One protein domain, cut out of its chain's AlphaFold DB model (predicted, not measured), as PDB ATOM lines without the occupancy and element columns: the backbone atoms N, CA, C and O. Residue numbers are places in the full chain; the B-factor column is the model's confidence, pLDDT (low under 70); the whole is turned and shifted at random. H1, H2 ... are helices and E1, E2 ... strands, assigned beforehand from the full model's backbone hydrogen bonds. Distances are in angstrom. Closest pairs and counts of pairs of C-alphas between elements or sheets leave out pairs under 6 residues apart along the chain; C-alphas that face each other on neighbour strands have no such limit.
ATOM      1  N   TRP A  40      13.322  26.291  21.380       65.88
ATOM      2  CA  TRP A  40      14.082  25.087  21.738       65.88
ATOM      3  C   TRP A  40      14.903  24.525  20.567       65.88
ATOM      4  O   TRP A  40      15.613  23.530  20.727       65.88
ATOM      5  N   GLN A  41      14.825  25.150  19.390       71.81
ATOM      6  CA  GLN A  41      15.720  24.853  18.279       71.81
ATOM      7  C   GLN A  41      17.068  25.523  18.540       71.81
ATOM      8  O   GLN A  41      17.141  26.633  19.064       71.81
ATOM      9  N   GLY A  42      18.142  24.813  18.224       84.81
ATOM     10  CA  GLY A  42      19.501  25.283  18.445       84.81
ATOM     11  C   GLY A  42      20.468  24.128  18.624       84.81
ATOM     12  O   GLY A  42      20.082  22.991  18.928       84.81
ATOM     13  N   SER A  43      21.749  24.418  18.438       92.69
ATOM     14  CA  SER A  43      22.798  23.436  18.679       92.69
ATOM     15  C   SER A  43      22.801  22.990  20.147       92.69
ATOM     16  O   SER A  43      22.297  23.665  21.051       92.69
ATOM     17  N   ARG A  44      23.396  21.824  20.422       92.62
ATOM     18  CA  ARG A  44      23.610  21.350  21.800       92.62
ATOM     19  C   ARG A  44      24.309  22.419  22.656       92.62
ATOM     20  O   ARG A  44      23.910  22.644  23.794       92.62
ATOM     21  N   GLY A  45      25.317  23.089  22.093       94.25
ATOM     22  CA  GLY A  45      26.077  24.142  22.770       94.25
ATOM     23  C   GLY A  45      25.242  25.380  23.096       94.25
ATOM     24  O   GLY A  45      25.317  25.875  24.215       94.25
ATOM     25  N   GLU A  46      24.400  25.836  22.167       93.00
ATOM     26  CA  GLU A  46      23.512  26.992  22.374       93.00
ATOM     27  C   GLU A  46      22.501  26.748  23.492       93.00
ATOM     28  O   GLU A  46      22.309  27.600  24.360       93.00
ATOM     29  N   ARG A  47      21.892  25.558  23.521       91.81
ATOM     30  CA  ARG A  47      20.924  25.192  24.564       91.81
ATOM     31  C   ARG A  47      21.571  25.149  25.947       91.81
ATOM     32  O   ARG A  47      21.003  25.674  26.904       91.81
ATOM     33  N   ILE A  48      22.776  24.585  26.039       94.94
ATOM     34  CA  ILE A  48      23.575  24.588  27.271       94.94
ATOM     35  C   ILE A  48      23.916  26.023  27.688       94.94
ATOM     36  O   ILE A  48      23.702  26.382  28.844       94.94
ATOM     37  N   ALA A  49      24.397  26.858  26.764       94.12
ATOM     38  CA  ALA A  49      24.764  28.242  27.053       94.12
ATOM     39  C   ALA A  49      23.572  29.056  27.582       94.12
ATOM     40  O   ALA A  49      23.686  29.689  28.631       94.12
ATOM     41  N   LYS A  50      22.412  28.955  26.921       91.56
ATOM     42  CA  LYS A  50      21.162  29.615  27.330       91.56
ATOM     43  C   LYS A  50      20.699  29.167  28.717       91.56
ATOM     44  O   LYS A  50      20.294  29.986  29.537       91.56
ATOM     45  N   HIS A  51      20.777  27.867  29.014       92.00
ATOM     46  CA  HIS A  51      20.443  27.378  30.351       92.00
ATOM     47  C   HIS A  51      21.411  27.915  31.412       92.00
ATOM     48  O   HIS A  51      20.974  28.378  32.461       92.00
ATOM     49  N   MET A  52      22.716  27.909  31.134       94.06
ATOM     50  CA  MET A  52      23.727  28.408  32.070       94.06
ATOM     51  C   MET A  52      23.614  29.916  32.326       94.06
ATOM     52  O   MET A  52      23.946  30.370  33.419       94.06
ATOM     53  N   GLU A  53      23.119  30.697  31.368       91.88
ATOM     54  CA  GLU A  53      22.765  32.104  31.580       91.88
ATOM     55  C   GLU A  53      21.604  32.252  32.575       91.88
ATOM     56  O   GLU A  53      21.707  33.019  33.533       91.88
ATOM     57  N   SER A  54      20.551  31.441  32.432       87.25
ATOM     58  CA  SER A  54      19.453  31.389  33.406       87.25
ATOM     59  C   SER A  54      19.931  30.953  34.796       87.25
ATOM     60  O   SER A  54      19.498  31.529  35.793       87.25
ATOM     61  N   VAL A  55      20.862  29.995  34.879       88.94
ATOM     62  CA  VAL A  55      21.472  29.576  36.152       88.94
ATOM     63  C   VAL A  55      22.198  30.747  36.817       88.94
ATOM     64  O   VAL A  55      21.977  30.989  38.001       88.94
ATOM     65  N   ARG A  56      23.007  31.512  36.070       90.00
ATOM     66  CA  ARG A  56      23.703  32.701  36.600       90.00
ATOM     67  C   ARG A  56      22.726  33.752  37.124       90.00
ATOM     68  O   ARG A  56      22.972  34.313  38.187       90.00
ATOM     69  N   HIS A  57      21.624  33.987  36.411       85.06
ATOM     70  CA  HIS A  57      20.576  34.902  36.865       85.06
ATOM     71  C   HIS A  57      19.948  34.442  38.183       85.06
ATOM     72  O   HIS A  57      19.907  35.218  39.133       85.06
ATOM     73  N   CYS A  58      19.544  33.171  38.288       81.19
ATOM     74  CA  CYS A  58      18.999  32.642  39.541       81.19
ATOM     75  C   CYS A  58      20.000  32.757  40.699       81.19
ATOM     76  O   CYS A  58      19.614  33.082  41.814       81.19
ATOM     77  N   GLU A  59      21.288  32.516  40.455       84.00
ATOM     78  CA  GLU A  59      22.329  32.625  41.484       84.00
ATOM     79  C   GLU A  59      22.516  34.054  42.001       84.00
ATOM     80  O   GLU A  59      22.765  34.250  43.190       84.00
ATOM     81  N   GLN A  60      22.371  35.049  41.125       81.19
ATOM     82  CA  GLN A  60      22.414  36.461  41.503       81.19
ATOM     83  C   GLN A  60      21.145  36.882  42.254       81.19
ATOM     84  O   GLN A  60      21.233  37.627  43.228       81.19
ATOM     85  N   GLU A  61      19.979  36.378  41.844       70.81
ATOM     86  CA  GLU A  61      18.681  36.710  42.446       70.81
ATOM     87  C   GLU A  61      18.422  36.039  43.795       70.81
ATOM     88  O   GLU A  61      17.679  36.589  44.596       70.81
ATOM     89  N   VAL A  62      19.066  34.912  44.118       60.12
ATOM     90  CA  VAL A  62      19.011  34.341  45.482       60.12
ATOM     91  C   VAL A  62      19.538  35.336  46.538       60.12
ATOM     92  O   VAL A  62      19.214  35.196  47.714       60.12
ATOM     93  N   ASN A  63      20.277  36.377  46.131       56.47
ATOM     94  CA  ASN A  63      20.695  37.483  47.001       56.47
ATOM     95  C   ASN A  63      19.712  38.673  47.048       56.47
ATOM     96  O   ASN A  63      19.982  39.637  47.763       56.47
ATOM     97  N   LYS A  75       0.044  19.400  37.281       75.06
ATOM     98  CA  LYS A  75       0.742  18.341  38.020       75.06
ATOM     99  C   LYS A  75       0.623  16.998  37.302       75.06
ATOM    100  O   LYS A  75      -0.321  16.783  36.536       75.06
ATOM    101  N   LYS A  76       1.560  16.089  37.574       80.75
ATOM    102  CA  LYS A  76       1.451  14.683  37.181       80.75
ATOM    103  C   LYS A  76       0.165  14.104  37.810       80.75
ATOM    104  O   LYS A  76       0.001  14.201  39.023       80.75
ATOM    105  N   PRO A  77      -0.768  13.538  37.018       74.75
ATOM    106  CA  PRO A  77      -2.091  13.132  37.502       74.75
ATOM    107  C   PRO A  77      -2.079  12.037  38.579       74.75
ATOM    108  O   PRO A  77      -3.022  11.976  39.357       74.75
ATOM    109  N   MET A  78      -1.045  11.188  38.646       76.06
ATOM    110  CA  MET A  78      -0.859  10.201  39.718       76.06
ATOM    111  C   MET A  78       0.619   9.847  39.904       76.06
ATOM    112  O   MET A  78       1.382   9.793  38.936       76.06
ATOM    113  N   ALA A  79       0.969   9.542  41.150       72.38
ATOM    114  CA  ALA A  79       2.242   8.980  41.564       72.38
ATOM    115  C   ALA A  79       2.570   7.666  40.845       72.38
ATOM    116  O   ALA A  79       1.671   6.839  40.663       72.38
ATOM    117  N   SER A  80       3.841   7.417  40.511       77.25
ATOM    118  CA  SER A  80       4.224   6.085  40.034       77.25
ATOM    119  C   SER A  80       4.282   5.076  41.184       77.25
ATOM    120  O   SER A  80       4.600   5.421  42.323       77.25
ATOM    121  N   SER A  81       3.977   3.815  40.896       85.19
ATOM    122  CA  SER A  81       4.194   2.674  41.799       85.19
ATOM    123  C   SER A  81       5.060   1.583  41.164       85.19
ATOM    124  O   SER A  81       5.237   0.516  41.752       85.19
ATOM    125  N   ALA A  82       5.583   1.826  39.960       88.25
ATOM    126  CA  ALA A  82       6.331   0.835  39.207       88.25
ATOM    127  C   ALA A  82       7.765   0.685  39.735       88.25
ATOM    128  O   ALA A  82       8.427   1.673  40.057       88.25
ATOM    129  N   SER A  83       8.263  -0.554  39.791       91.50
ATOM    130  CA  SER A  83       9.682  -0.811  40.043       91.50
ATOM    131  C   SER A  83      10.502  -0.547  38.783       91.50
ATOM    132  O   SER A  83      10.029  -0.767  37.668       91.50
ATOM    133  N   LEU A  84      11.750  -0.108  38.959       92.62
ATOM    134  CA  LEU A  84      12.653   0.223  37.854       92.62
ATOM    135  C   LEU A  84      12.837  -0.945  36.866       92.62
ATOM    136  O   LEU A  84      12.845  -0.729  35.657       92.62
ATOM    137  N   ASP A  85      12.907  -2.176  37.377       91.88
ATOM    138  CA  ASP A  85      13.164  -3.392  36.592       91.88
ATOM    139  C   ASP A  85      12.017  -3.774  35.642       91.88
ATOM    140  O   ASP A  85      12.226  -4.489  34.663       91.88
ATOM    141  N   ALA A  86      10.795  -3.306  35.914       94.00
ATOM    142  CA  ALA A  86       9.619  -3.599  35.095       94.00
ATOM    143  C   ALA A  86       9.411  -2.591  33.950       94.00
ATOM    144  O   ALA A  86       8.513  -2.768  33.121       94.00
ATOM    145  N   LEU A  87      10.202  -1.515  33.908       95.94
ATOM    146  CA  LEU A  87       9.991  -0.381  33.011       95.94
ATOM    147  C   LEU A  87      10.807  -0.504  31.726       95.94
ATOM    148  O   LEU A  87      11.960  -0.931  31.725       95.94
ATOM    149  N   ARG A  88      10.222  -0.054  30.612       96.31
ATOM    150  CA  ARG A  88      10.924   0.004  29.322       96.31
ATOM    151  C   ARG A  88      11.615   1.359  29.124       96.31
ATOM    152  O   ARG A  88      10.956   2.385  29.315       96.31
ATOM    153  N   PRO A  89      12.885   1.404  28.686       96.94
ATOM    154  CA  PRO A  89      13.558   2.661  28.358       96.94
ATOM    155  C   PRO A  89      12.762   3.519  27.364       96.94
ATOM    156  O   PRO A  89      12.063   2.980  26.507       96.94
ATOM    157  N   ILE A  90      12.841   4.842  27.472       97.19
ATOM    158  CA  ILE A  90      12.319   5.809  26.493       97.19
ATOM    159  C   ILE A  90      13.397   6.852  26.186       97.19
ATOM    160  O   ILE A  90      14.124   7.250  27.096       97.19
ATOM    161  N   SER A  91      13.516   7.259  24.923       96.88
ATOM    162  CA  SER A  91      14.414   8.334  24.464       96.88
ATOM    163  C   SER A  91      13.739   9.709  24.519       96.88
ATOM    164  O   SER A  91      12.512   9.800  24.621       96.88
ATOM    165  N   VAL A  92      14.507  10.800  24.403       95.94
ATOM    166  CA  VAL A  92      13.940  12.162  24.336       95.94
ATOM    167  C   VAL A  92      13.019  12.320  23.125       95.94
ATOM    168  O   VAL A  92      11.970  12.954  23.231       95.94
ATOM    169  N   LYS A  93      13.373  11.714  21.986       95.38
ATOM    170  CA  LYS A  93      12.593  11.783  20.738       95.38
ATOM    171  C   LYS A  93      11.215  11.127  20.843       95.38
ATOM    172  O   LYS A  93      10.301  11.510  20.120       95.38
ATOM    173  N   GLU A  94      11.065  10.144  21.727       96.31
ATOM    174  CA  GLU A  94       9.799   9.445  21.964       96.31
ATOM    175  C   GLU A  94       8.879  10.173  22.962       96.31
ATOM    176  O   GLU A  94       7.716   9.788  23.097       96.31
ATOM    177  N   LEU A  95       9.365  11.206  23.666       96.44
ATOM    178  CA  LEU A  95       8.566  11.936  24.652       96.44
ATOM    179  C   LEU A  95       7.475  12.781  23.978       96.44
ATOM    180  O   LEU A  95       7.743  13.669  23.170       96.44
ATOM    181  N   GLN A  96       6.226  12.559  24.381       95.56
ATOM    182  CA  GLN A  96       5.052  13.270  23.885       95.56
ATOM    183  C   GLN A  96       4.577  14.347  24.861       95.56
ATOM    184  O   GLN A  96       4.468  14.144  26.074       95.56
ATOM    185  N   MET A  97       4.281  15.526  24.314       93.94
ATOM    186  CA  MET A  97       3.876  16.698  25.082       93.94
ATOM    187  C   MET A  97       2.547  16.475  25.814       93.94
ATOM    188  O   MET A  97       1.552  16.088  25.209       93.94
ATOM    189  N   GLY A  98       2.510  16.790  27.107       90.75
ATOM    190  CA  GLY A  98       1.319  16.660  27.945       90.75
ATOM    191  C   GLY A  98       1.013  15.229  28.392       90.75
ATOM    192  O   GLY A  98      -0.046  15.009  28.978       90.75
ATOM    193  N   GLN A  99       1.914  14.268  28.157       92.56
ATOM    194  CA  GLN A  99       1.702  12.861  28.492       92.56
ATOM    195  C   GLN A  99       2.608  12.379  29.632       92.56
ATOM    196  O   GLN A  99       3.796  12.705  29.708       92.56
ATOM    197  N   VAL A 100       2.031  11.556  30.514       95.62
ATOM    198  CA  VAL A 100       2.782  10.695  31.440       95.62
ATOM    199  C   VAL A 100       3.073   9.374  30.738       95.62
ATOM    200  O   VAL A 100       2.146   8.643  30.380       95.62
ATOM    201  N   HIS A 101       4.349   9.050  30.562       96.25
ATOM    202  CA  HIS A 101       4.775   7.853  29.840       96.25
ATOM    203  C   HIS A 101       4.770   6.639  30.773       96.25
ATOM    204  O   HIS A 101       5.812   6.198  31.253       96.25
ATOM    205  N   LYS A 102       3.572   6.124  31.075       95.62
ATOM    206  CA  LYS A 102       3.397   4.979  31.978       95.62
ATOM    207  C   LYS A 102       4.120   3.729  31.474       95.62
ATOM    208  O   LYS A 102       4.167   3.479  30.270       95.62
ATOM    209  N   GLY A 103       4.683   2.944  32.391       96.00
ATOM    210  CA  GLY A 103       5.483   1.760  32.057       96.00
ATOM    211  C   GLY A 103       6.818   2.067  31.358       96.00
ATOM    212  O   GLY A 103       7.479   1.145  30.871       96.00
ATOM    213  N   ARG A 104       7.221   3.344  31.286       97.25
ATOM    214  CA  ARG A 104       8.496   3.774  30.706       97.25
ATOM    215  C   ARG A 104       9.430   4.358  31.761       97.25
ATOM    216  O   ARG A 104       8.989   4.880  32.782       97.25
ATOM    217  N   VAL A 105      10.724   4.294  31.481       97.81
ATOM    218  CA  VAL A 105      11.785   4.916  32.278       97.81
ATOM    219  C   VAL A 105      12.710   5.714  31.370       97.81
ATOM    220  O   VAL A 105      13.144   5.226  30.331       97.81
ATOM    221  N   PHE A 106      13.015   6.945  31.762       97.69
ATOM    222  CA  PHE A 106      13.947   7.803  31.042       97.69
ATOM    223  C   PHE A 106      15.308   7.792  31.737       97.69
ATOM    224  O   PHE A 106      15.451   8.341  32.831       97.69
ATOM    225  N   TYR A 107      16.289   7.141  31.113       97.88
ATOM    226  CA  TYR A 107      17.678   7.141  31.572       97.88
ATOM    227  C   TYR A 107      18.410   8.336  30.978       97.88
ATOM    228  O   TYR A 107      18.368   8.549  29.768       97.88
ATOM    229  N   CYS A 108      19.094   9.102  31.820       97.62
ATOM    230  CA  CYS A 108      19.764  10.313  31.379       97.62
ATOM    231  C   CYS A 108      20.984  10.663  32.229       97.62
ATOM    232  O   CYS A 108      21.219  10.097  33.299       97.62
ATOM    233  N   ARG A 109      21.775  11.612  31.734       97.94
ATOM    234  CA  ARG A 109      22.911  12.210  32.434       97.94
ATOM    235  C   ARG A 109      22.701  13.710  32.560       97.94
ATOM    236  O   ARG A 109      22.301  14.357  31.598       97.94
ATOM    237  N   ILE A 110      22.983  14.266  33.733       98.12
ATOM    238  CA  ILE A 110      22.980  15.716  33.950       98.12
ATOM    239  C   ILE A 110      24.139  16.332  33.166       98.12
ATOM    240  O   ILE A 110      25.253  15.826  33.242       98.12
ATOM    241  N   VAL A 111      23.872  17.403  32.420       97.69
ATOM    242  CA  VAL A 111      24.856  18.045  31.518       97.69
ATOM    243  C   VAL A 111      25.211  19.464  31.956       97.69
ATOM    244  O   VAL A 111      26.108  20.104  31.411       97.69
ATOM    245  N   THR A 112      24.440  20.011  32.889       97.06
ATOM    246  CA  THR A 112      24.602  21.377  33.367       97.06
ATOM    247  C   THR A 112      24.464  21.436  34.872       97.06
ATOM    248  O   THR A 112      23.803  20.613  35.507       97.06
ATOM    249  N   ARG A 113      25.056  22.474  35.455       95.06
ATOM    250  CA  ARG A 113      24.841  22.818  36.856       95.06
ATOM    251  C   ARG A 113      23.369  23.176  37.081       95.06
ATOM    252  O   ARG A 113      22.759  23.863  36.269       95.06
ATOM    253  N   CYS A 114      22.812  22.700  38.188       94.19
ATOM    254  CA  CYS A 114      21.422  22.944  38.554       94.19
ATOM    255  C   CYS A 114      21.194  24.398  39.016       94.19
ATOM    256  O   CYS A 114      22.007  24.949  39.762       94.19
ATOM    257  N   SER A 115      20.049  24.981  38.654       93.75
ATOM    258  CA  SER A 115      19.462  26.165  39.305       93.75
ATOM    259  C   SER A 115      18.363  25.745  40.283       93.75
ATOM    260  O   SER A 115      17.792  24.657  40.162       93.75
ATOM    261  N   PHE A 116      18.065  26.581  41.277       90.44
ATOM    262  CA  PHE A 116      17.058  26.275  42.289       90.44
ATOM    263  C   PHE A 116      16.182  27.489  42.583       90.44
ATOM    264  O   PHE A 116      16.691  28.580  42.815       90.44
ATOM    265  N   MET A 117      14.868  27.270  42.608       86.25
ATOM    266  CA  MET A 117      13.881  28.266  43.039       86.25
ATOM    267  C   MET A 117      12.793  27.589  43.886       86.25
ATOM    268  O   MET A 117      12.830  27.636  45.110       86.25
ATOM    269  N   LYS A 118      11.853  26.886  43.240       87.50
ATOM    270  CA  LYS A 118      10.891  25.957  43.877       87.50
ATOM    271  C   LYS A 118      11.145  24.491  43.517       87.50
ATOM    272  O   LYS A 118      10.499  23.591  44.037       87.50
ATOM    273  N   SER A 119      12.067  24.276  42.593       92.25
ATOM    274  CA  SER A 119      12.448  22.986  42.038       92.25
ATOM    275  C   SER A 119      13.914  23.042  41.649       92.25
ATOM    276  O   SER A 119      14.399  24.105  41.250       92.25
ATOM    277  N   ALA A 120      14.580  21.896  41.699       95.12
ATOM    278  CA  ALA A 120      15.879  21.709  41.077       95.12
ATOM    279  C   ALA A 120      15.685  21.646  39.554       95.12
ATOM    280  O   ALA A 120      14.988  20.762  39.053       95.12
ATOM    281  N   MET A 121      16.238  22.619  38.828       95.75
ATOM    282  CA  MET A 121      16.113  22.743  37.375       95.75
ATOM    283  C   MET A 121      17.477  22.566  36.709       95.75
ATOM    284  O   MET A 121      18.426  23.272  37.046       95.75
ATOM    285  N   THR A 122      17.573  21.653  35.745       97.00
ATOM    286  CA  THR A 122      18.813  21.380  35.001       97.00
ATOM    287  C   THR A 122      18.522  20.891  33.575       97.00
ATOM    288  O   THR A 122      17.360  20.683  33.214       97.00
ATOM    289  N   LEU A 123      19.558  20.708  32.754       97.44
ATOM    290  CA  LEU A 123      19.496  19.965  31.500       97.44
ATOM    291  C   LEU A 123      20.040  18.552  31.684       97.44
ATOM    292  O   LEU A 123      21.069  18.328  32.328       97.44
ATOM    293  N   VAL A 124      19.354  17.611  31.049       97.88
ATOM    294  CA  VAL A 124      19.750  16.211  30.976       97.88
ATOM    295  C   VAL A 124      19.860  15.777  29.520       97.88
ATOM    296  O   VAL A 124      19.132  16.286  28.670       97.88
ATOM    297  N   GLU A 125      20.765  14.849  29.232       96.56
ATOM    298  CA  GLU A 125      20.886  14.188  27.929       96.56
ATOM    299  C   GLU A 125      20.589  12.695  28.046       96.56
ATOM    300  O   GLU A 125      20.919  12.074  29.060       96.56
ATOM    301  N   ASP A 126      19.962  12.126  27.022       96.31
ATOM    302  CA  ASP A 126      19.807  10.678  26.891       96.31
ATOM    303  C   ASP A 126      21.047  10.016  26.258       96.31
ATOM    304  O   ASP A 126      22.096  10.639  26.074       96.31
ATOM    305  N   ALA A 127      20.940   8.722  25.948       94.31
ATOM    306  CA  ALA A 127      22.016   7.953  25.324       94.31
ATOM    307  C   ALA A 127      22.360   8.419  23.897       94.31
ATOM    308  O   ALA A 127      23.496   8.230  23.463       94.31
ATOM    309  N   ASP A 128      21.411   9.047  23.199       93.62
ATOM    310  CA  ASP A 128      21.589   9.570  21.842       93.62
ATOM    311  C   ASP A 128      22.182  10.993  21.848       93.62
ATOM    312  O   ASP A 128      22.507  11.548  20.796       93.62
ATOM    313  N   GLY A 129      22.362  11.585  23.036       93.88
ATOM    314  CA  GLY A 129      22.867  12.945  23.217       93.88
ATOM    315  C   GLY A 129      21.800  14.025  23.032       93.88
ATOM    316  O   GLY A 129      22.141  15.211  22.932       93.88
ATOM    317  N   ASP A 130      20.520  13.648  22.990       95.12
ATOM    318  CA  ASP A 130      19.417  14.594  22.892       95.12
ATOM    319  C   ASP A 130      19.128  15.224  24.256       95.12
ATOM    320  O   ASP A 130      18.983  14.545  25.271       95.12
ATOM    321  N   LEU A 131      19.037  16.558  24.280       96.19
ATOM    322  CA  LEU A 131      18.805  17.324  25.504       96.19
ATOM    323  C   LEU A 131      17.316  17.489  25.817       96.19
ATOM    324  O   LEU A 131      16.532  17.907  24.957       96.19
ATOM    325  N   ALA A 132      16.975  17.321  27.093       95.88
ATOM    326  CA  ALA A 132      15.694  17.687  27.683       95.88
ATOM    327  C   ALA A 132      15.899  18.547  28.943       95.88
ATOM    328  O   ALA A 132      16.839  18.339  29.713       95.88
ATOM    329  N   ALA A 133      15.011  19.517  29.177       96.25
ATOM    330  CA  ALA A 133      14.957  20.201  30.467       96.25
ATOM    331  C   ALA A 133      14.371  19.269  31.531       96.25
ATOM    332  O   ALA A 133      13.393  18.574  31.268       96.25
ATOM    333  N   LEU A 134      14.920  19.303  32.741       97.38
ATOM    334  CA  LEU A 134      14.424  18.572  33.901       97.38
ATOM    335  C   LEU A 134      14.086  19.557  35.022       97.38
ATOM    336  O   LEU A 134      14.898  20.416  35.356       97.38
ATOM    337  N   ALA A 135      12.905  19.409  35.620       96.06
ATOM    338  CA  ALA A 135      12.502  20.118  36.830       96.06
ATOM    339  C   ALA A 135      11.991  19.124  37.883       96.06
ATOM    340  O   ALA A 135      10.951  18.492  37.683       96.06
ATOM    341  N   VAL A 136      12.713  19.009  39.000       96.44
ATOM    342  CA  VAL A 136      12.375  18.133  40.130       96.44
ATOM    343  C   VAL A 136      11.859  18.973  41.292       96.44
ATOM    344  O   VAL A 136      12.581  19.815  41.830       96.44
ATOM    345  N   TYR A 137      10.602  18.758  41.661       93.88
ATOM    346  CA  TYR A 137       9.921  19.447  42.754       93.88
ATOM    347  C   TYR A 137      10.021  18.643  44.050       93.88
ATOM    348  O   TYR A 137      10.187  17.426  44.023       93.88
ATOM    349  N   ASP A 138       9.939  19.358  45.176       89.38
ATOM    350  CA  ASP A 138       9.735  18.801  46.520       89.38
ATOM    351  C   ASP A 138      10.679  17.641  46.897       89.38
ATOM    352  O   ASP A 138      10.325  16.741  47.660       89.38
ATOM    353  N   TYR A 139      11.917  17.652  46.384       93.81
ATOM    354  CA  TYR A 139      12.903  16.626  46.710       93.81
ATOM    355  C   TYR A 139      13.439  16.864  48.137       93.81
ATOM    356  O   TYR A 139      14.088  17.890  48.359       93.81
ATOM    357  N   PRO A 140      13.253  15.943  49.112       90.81
ATOM    358  CA  PRO A 140      13.486  16.212  50.542       90.81
ATOM    359  C   PRO A 140      14.893  16.700  50.909       90.81
ATOM    360  O   PRO A 140      15.090  17.321  51.949       90.81
ATOM    361  N   ARG A 141      15.886  16.412  50.062       91.75
ATOM    362  CA  ARG A 141      17.289  16.795  50.269       91.75
ATOM    363  C   ARG A 141      17.743  17.987  49.413       91.75
ATOM    364  O   ARG A 141      18.890  18.389  49.545       91.75
ATOM    365  N   ALA A 142      16.879  18.538  48.560       92.56
ATOM    366  CA  ALA A 142      17.153  19.697  47.709       92.56
ATOM    367  C   ALA A 142      16.227  20.855  48.111       92.56
ATOM    368  O   ALA A 142      15.240  21.147  47.446       92.56
ATOM    369  N   ASN A 143      16.520  21.475  49.252       90.94
ATOM    370  CA  ASN A 143      15.725  22.557  49.843       90.94
ATOM    371  C   ASN A 143      16.310  23.960  49.611       90.94
ATOM    372  O   ASN A 143      15.674  24.956  49.941       90.94
ATOM    373  N   ASN A 144      17.524  24.049  49.076       91.38
ATOM    374  CA  ASN A 144      18.180  25.289  48.691       91.38
ATOM    375  C   ASN A 144      19.113  25.025  47.504       91.38
ATOM    376  O   ASN A 144      19.326  23.880  47.103       91.38
ATOM    377  N   LEU A 145      19.688  26.088  46.943       91.06
ATOM    378  CA  LEU A 145      20.577  25.981  45.788       91.06
ATOM    379  C   LEU A 145      21.787  25.074  46.047       91.06
ATOM    380  O   LEU A 145      22.105  24.235  45.209       91.06
ATOM    381  N   CYS A 146      22.441  25.217  47.201       92.12
ATOM    382  CA  CYS A 146      23.642  24.451  47.536       92.12
ATOM    383  C   CYS A 146      23.335  22.950  47.641       92.12
ATOM    384  O   CYS A 146      24.016  22.124  47.032       92.12
ATOM    385  N   SER A 147      22.256  22.589  48.342       94.69
ATOM    386  CA  SER A 147      21.831  21.197  48.489       94.69
ATOM    387  C   SER A 147      21.329  20.600  47.169       94.69
ATOM    388  O   SER A 147      21.642  19.450  46.858       94.69
ATOM    389  N   ALA A 148      20.645  21.392  46.335       95.44
ATOM    390  CA  ALA A 148      20.261  20.987  44.986       95.44
ATOM    391  C   ALA A 148      21.480  20.733  44.087       95.44
ATOM    392  O   ALA A 148      21.553  19.685  43.454       95.44
ATOM    393  N   GLN A 149      22.467  21.631  44.063       95.19
ATOM    394  CA  GLN A 149      23.682  21.465  43.256       95.19
ATOM    395  C   GLN A 149      24.552  20.293  43.725       95.19
ATOM    396  O   GLN A 149      25.163  19.627  42.895       95.19
ATOM    397  N   ALA A 150      24.567  19.995  45.028       95.75
ATOM    398  CA  ALA A 150      25.255  18.822  45.565       95.75
ATOM    399  C   ALA A 150      24.597  17.493  45.143       95.75
ATOM    400  O   ALA A 150      25.274  16.473  45.042       95.75
ATOM    401  N   LEU A 151      23.281  17.484  44.899       96.31
ATOM    402  CA  LEU A 151      22.547  16.294  44.454       96.31
ATOM    403  C   LEU A 151      22.505  16.161  42.931       96.31
ATOM    404  O   LEU A 151      22.686  15.063  42.406       96.31
ATOM    405  N   PHE A 152      22.274  17.266  42.231       96.94
ATOM    406  CA  PHE A 152      22.093  17.345  40.785       96.94
ATOM    407  C   PHE A 152      23.327  17.977  40.122       96.94
ATOM    408  O   PHE A 152      23.234  19.019  39.468       96.94
ATOM    409  N   PHE A 153      24.496  17.368  40.338       96.12
ATOM    410  CA  PHE A 153      25.761  17.828  39.764       96.12
ATOM    411  C   PHE A 153      25.974  17.310  38.334       96.12
ATOM    412  O   PHE A 153      25.457  16.262  37.946       96.12
ATOM    413  N   ASP A 154      26.759  18.057  37.559       96.38
ATOM    414  CA  ASP A 154      27.094  17.736  36.169       96.38
ATOM    415  C   ASP A 154      27.783  16.365  36.044       96.38
ATOM    416  O   ASP A 154      28.656  16.005  36.833       96.38
ATOM    417  N   GLY A 155      27.368  15.581  35.055       96.00
ATOM    418  CA  GLY A 155      27.856  14.234  34.788       96.00
ATOM    419  C   GLY A 155      27.153  13.122  35.567       96.00
ATOM    420  O   GLY A 155      27.377  11.951  35.249       96.00
ATOM    421  N   ARG A 156      26.288  13.432  36.543       96.88
ATOM    422  CA  ARG A 156      25.571  12.406  37.314       96.88
ATOM    423  C   ARG A 156      24.506  11.701  36.469       96.88
ATOM    424  O   ARG A 156      23.745  12.355  35.756       96.88
ATOM    425  N   SER A 157      24.416  10.378  36.583       97.44
ATOM    426  CA  SER A 157      23.378   9.573  35.928       97.44
ATOM    427  C   SER A 157      22.091   9.524  36.748       97.44
ATOM    428  O   SER A 157      22.130   9.435  37.975       97.44
ATOM    429  N   LEU A 158      20.952   9.555  36.060       97.50
ATOM    430  CA  LEU A 158      19.612   9.505  36.634       97.50
ATOM    431  C   LEU A 158      18.721   8.552  35.831       97.50
ATOM    432  O   LEU A 158      18.853   8.434  34.612       97.50
ATOM    433  N   ALA A 159      17.743   7.957  36.504       98.00
ATOM    434  CA  ALA A 159      16.569   7.374  35.872       98.00
ATOM    435  C   ALA A 159      15.304   8.056  36.397       98.00
ATOM    436  O   ALA A 159      15.144   8.244  37.604       98.00
ATOM    437  N   ILE A 160      14.412   8.425  35.479       97.81
ATOM    438  CA  ILE A 160      13.124   9.046  35.787       97.81
ATOM    439  C   ILE A 160      12.013   8.052  35.470       97.81
ATOM    440  O   ILE A 160      11.825   7.663  34.314       97.81
ATOM    441  N   ILE A 161      11.280   7.652  36.501       97.50
ATOM    442  CA  ILE A 161      10.173   6.706  36.414       97.50
ATOM    443  C   ILE A 161       8.935   7.415  35.857       97.50
ATOM    444  O   ILE A 161       8.478   8.425  36.395       97.50
ATOM    445  N   GLU A 162       8.377   6.857  34.781       96.88
ATOM    446  CA  GLU A 162       7.170   7.341  34.106       96.88
ATOM    447  C   GLU A 162       7.194   8.864  33.882       96.88
ATOM    448  O   GLU A 162       6.406   9.604  34.493       96.88
ATOM    449  N   PRO A 163       8.129   9.358  33.047       97.19
ATOM    450  CA  PRO A 163       8.380  10.784  32.895       97.19
ATOM    451  C   PRO A 163       7.128  11.512  32.393       97.19
ATOM    452  O   PRO A 163       6.467  11.084  31.437       97.19
ATOM    453  N   PHE A 164       6.815  12.642  33.031       96.56
ATOM    454  CA  PHE A 164       5.776  13.559  32.579       96.56
ATOM    455  C   PHE A 164       6.412  14.679  31.762       96.56
ATOM    456  O   PHE A 164       7.129  15.522  32.306       96.56
ATOM    457  N   PHE A 165       6.166  14.681  30.454       95.81
ATOM    458  CA  PHE A 165       6.733  15.675  29.551       95.81
ATOM    459  C   PHE A 165       5.718  16.787  29.308       95.81
ATOM    460  O   PHE A 165       4.597  16.520  28.878       95.81
ATOM    461  N   LYS A 166       6.073  18.036  29.614       93.38
ATOM    462  CA  LYS A 166       5.157  19.171  29.484       93.38
ATOM    463  C   LYS A 166       5.847  20.455  29.040       93.38
ATOM    464  O   LYS A 166       7.057  20.619  29.162       93.38
ATOM    465  N   LEU A 167       5.020  21.397  28.601       89.81
ATOM    466  CA  LEU A 167       5.403  22.785  28.390       89.81
ATOM    467  C   LEU A 167       5.556  23.464  29.753       89.81
ATOM    468  O   LEU A 167       4.637  23.468  30.582       89.81
ATOM    469  N   ARG A 168       6.750  23.991  30.004       84.94
ATOM    470  CA  ARG A 168       7.064  24.803  31.178       84.94
ATOM    471  C   ARG A 168       6.490  26.213  31.003       84.94
ATOM    472  O   ARG A 168       5.997  26.573  29.937       84.94
ATOM    473  N   ALA A 169       6.505  26.999  32.080       79.50
ATOM    474  CA  ALA A 169       5.951  28.356  32.073       79.50
ATOM    475  C   ALA A 169       6.708  29.304  31.126       79.50
ATOM    476  O   ALA A 169       6.110  30.217  30.572       79.50
ATOM    477  N   ASP A 170       7.992  29.039  30.890       77.94
ATOM    478  CA  ASP A 170       8.840  29.733  29.913       77.94
ATOM    479  C   ASP A 170       8.609  29.254  28.463       77.94
ATOM    480  O   ASP A 170       9.348  29.627  27.555       77.94
ATOM    481  N   GLY A 171       7.619  28.383  28.240       83.00
ATOM    482  CA  GLY A 171       7.336  27.767  26.949       83.00
ATOM    483  C   GLY A 171       8.328  26.668  26.549       83.00
ATOM    484  O   GLY A 171       8.168  26.052  25.497       83.00
ATOM    485  N   THR A 172       9.334  26.355  27.366       85.19
ATOM    486  CA  THR A 172      10.286  25.299  27.018       85.19
ATOM    487  C   THR A 172       9.695  23.910  27.285       85.19
ATOM    488  O   THR A 172       9.020  23.697  28.299       85.19
ATOM    489  N   PRO A 173       9.912  22.934  26.389       91.62
ATOM    490  CA  PRO A 173       9.531  21.555  26.644       91.62
ATOM    491  C   PRO A 173      10.456  20.946  27.708       91.62
ATOM    492  O   PRO A 173      11.678  21.084  27.644       91.62
ATOM    493  N   GLY A 174       9.892  20.257  28.699       95.38
ATOM    494  CA  GLY A 174      10.683  19.661  29.769       95.38
ATOM    495  C   GLY A 174       9.980  18.547  30.525       95.38
ATOM    496  O   GLY A 174       8.754  18.436  30.547       95.38
ATOM    497  N   ILE A 175      10.787  17.717  31.167       97.31
ATOM    498  CA  ILE A 175      10.359  16.662  32.071       97.31
ATOM    499  C   ILE A 175      10.102  17.289  33.438       97.31
ATOM    500  O   ILE A 175      10.972  17.938  34.025       97.31
ATOM    501  N   ARG A 176       8.893  17.084  33.953       95.88
ATOM    502  CA  ARG A 176       8.488  17.488  35.295       95.88
ATOM    503  C   ARG A 176       8.422  16.259  36.192       95.88
ATOM    504  O   ARG A 176       7.745  15.290  35.857       95.88
ATOM    505  N   VAL A 177       9.068  16.341  37.348       96.06
ATOM    506  CA  VAL A 177       9.009  15.312  38.385       96.06
ATOM    507  C   VAL A 177       8.452  15.931  39.656       96.06
ATOM    508  O   VAL A 177       9.055  16.846  40.209       96.06
ATOM    509  N   ASP A 178       7.283  15.460  40.082       93.50
ATOM    510  CA  ASP A 178       6.596  15.968  41.275       93.50
ATOM    511  C   ASP A 178       6.950  15.172  42.543       93.50
ATOM    512  O   ASP A 178       6.821  15.695  43.643       93.50
ATOM    513  N   GLU A 179       7.416  13.924  42.410       92.56
ATOM    514  CA  GLU A 179       7.713  13.052  43.550       92.56
ATOM    515  C   GLU A 179       9.160  12.569  43.545       92.56
ATOM    516  O   GLU A 179       9.669  12.059  42.549       92.56
ATOM    517  N   ALA A 180       9.814  12.647  44.704       93.38
ATOM    518  CA  ALA A 180      11.210  12.247  44.863       93.38
ATOM    519  C   ALA A 180      11.478  10.773  44.523       93.38
ATOM    520  O   ALA A 180      12.567  10.443  44.062       93.38
ATOM    521  N   LYS A 181      10.488   9.898  44.731       94.19
ATOM    522  CA  LYS A 181      10.591   8.460  44.448       94.19
ATOM    523  C   LYS A 181      10.658   8.138  42.953       94.19
ATOM    524  O   LYS A 181      11.125   7.065  42.594       94.19
ATOM    525  N   ASP A 182      10.214   9.064  42.101       95.75
ATOM    526  CA  ASP A 182      10.282   8.905  40.650       95.75
ATOM    527  C   ASP A 182      11.701   9.186  40.119       95.75
ATOM    528  O   ASP A 182      11.969   8.949  38.943       95.75
ATOM    529  N   VAL A 183      12.617   9.686  40.963       96.69
ATOM    530  CA  VAL A 183      14.023   9.930  40.618       96.69
ATOM    531  C   VAL A 183      14.906   8.876  41.271       96.69
ATOM    532  O   VAL A 183      15.042   8.828  42.495       96.69
ATOM    533  N   VAL A 184      15.582   8.082  40.447       96.88
ATOM    534  CA  VAL A 184      16.604   7.134  40.892       96.88
ATOM    535  C   VAL A 184      17.973   7.663  40.483       96.88
ATOM    536  O   VAL A 184      18.243   7.879  39.302       96.88
ATOM    537  N   PHE A 185      18.838   7.891  41.465       96.69
ATOM    538  CA  PHE A 185      20.196   8.371  41.228       96.69
ATOM    539  C   PHE A 185      21.137   7.226  40.891       96.69
ATOM    540  O   PHE A 185      20.962   6.109  41.370       96.69
ATOM    541  N   ASP A 186      22.151   7.541  40.086       95.81
ATOM    542  CA  ASP A 186      23.251   6.640  39.739       95.81
ATOM    543  C   ASP A 186      22.760   5.345  39.053       95.81
ATOM    544  O   ASP A 186      23.432   4.315  39.033       95.81
TER     545      ASP A 186
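AT A GLANCE: This is residues 40 to 63 and 75 to 186 of the 369 residues of the protein "Hypothetical protein" of Polarella glacialis (UniProt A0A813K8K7). One strongly twisted sheet of seven strands curls like part of a barrel and folds back on itself, E5, E6 and E3 facing E1, E4 and E7 with E2 as the hinge. The long helix H1 packs on the outside of E2 and E3 with its residues 44 to 55, the short H2 sits near E2, and the long unnamed stretch of residues 75 to 103 is tied by short pairings to E1 and E5. The 136 printed residues hold two named helices and seven named strands, in the order H1 E1 E2 E3 H2 E4 E5 E6 E7; the sheet, E5 E6 E3 E2 E1 E4 E7, is mixed. The class is mixed, helices and strands, though under half of the residues are in named elements; the whole is compact, with a radius of gyration of the C-alphas of 14.0 A and spans of 43 by 33 by 26 A.

IN THESE COORDINATES: H1, residues 44 to 61, begins with C-alpha 44 at (23.610, 21.350, 21.800) and is 26.2 A long. After the cut come E1, residues 104 to 110, 19.1 A; E2, residues 119 to 125, 18.6 A; and E3, residues 131 to 137, 19.5 A. H2 is residues 145 to 151, with C-alpha 145 at (20.577, 25.981, 45.788). E4 is residues 157 to 161, 13.5 A; E5 residues 164 to 167; E6 residues 173 to 177, 13.3 A; and E7 residues 183 to 185, ending with C-alpha 185 at (20.196, 8.371, 41.228).

HOW THE PARTS SIT: E1, E2 and E3 form a meander, each strand the antiparallel neighbour of the one before; N 125 and O 109 are 2.9 A apart, N 134 and O 122 2.8 A. E6 is parallel to E3, with N 175 and O 133 at 2.7 A, and forms a hairpin with E5, N 166 and O 174 at 2.9 A. E4 is antiparallel to E1, N 160 and O 106 at 2.8 A, and to E7, N 159 and O 184 at 2.8 A. E4 runs on into E5 at 95 degrees across a break of 2 residues. H1 only grazes the sheet; its closest C-alphas to E2 are Ile 48 and Leu 123, 7.5 A. H2 is on the sheet at a height of 9.2 A; its closest C-alphas to E2 are Ala 148 and Ala 120, 5.9 A. In H1 and H2 every O i to N i+4 pair is within hydrogen-bond range.

THE WHOLE: The C-alphas farthest apart are those of Asn 63 and Ala 86, 44.2 A. Residues 64 to 74 are not printed, and C-alphas 63 and 75 are 29.1 A apart across the cut. Of the links printed whole, none is long. Residues 40 and 62 to 63 have pLDDT under 70.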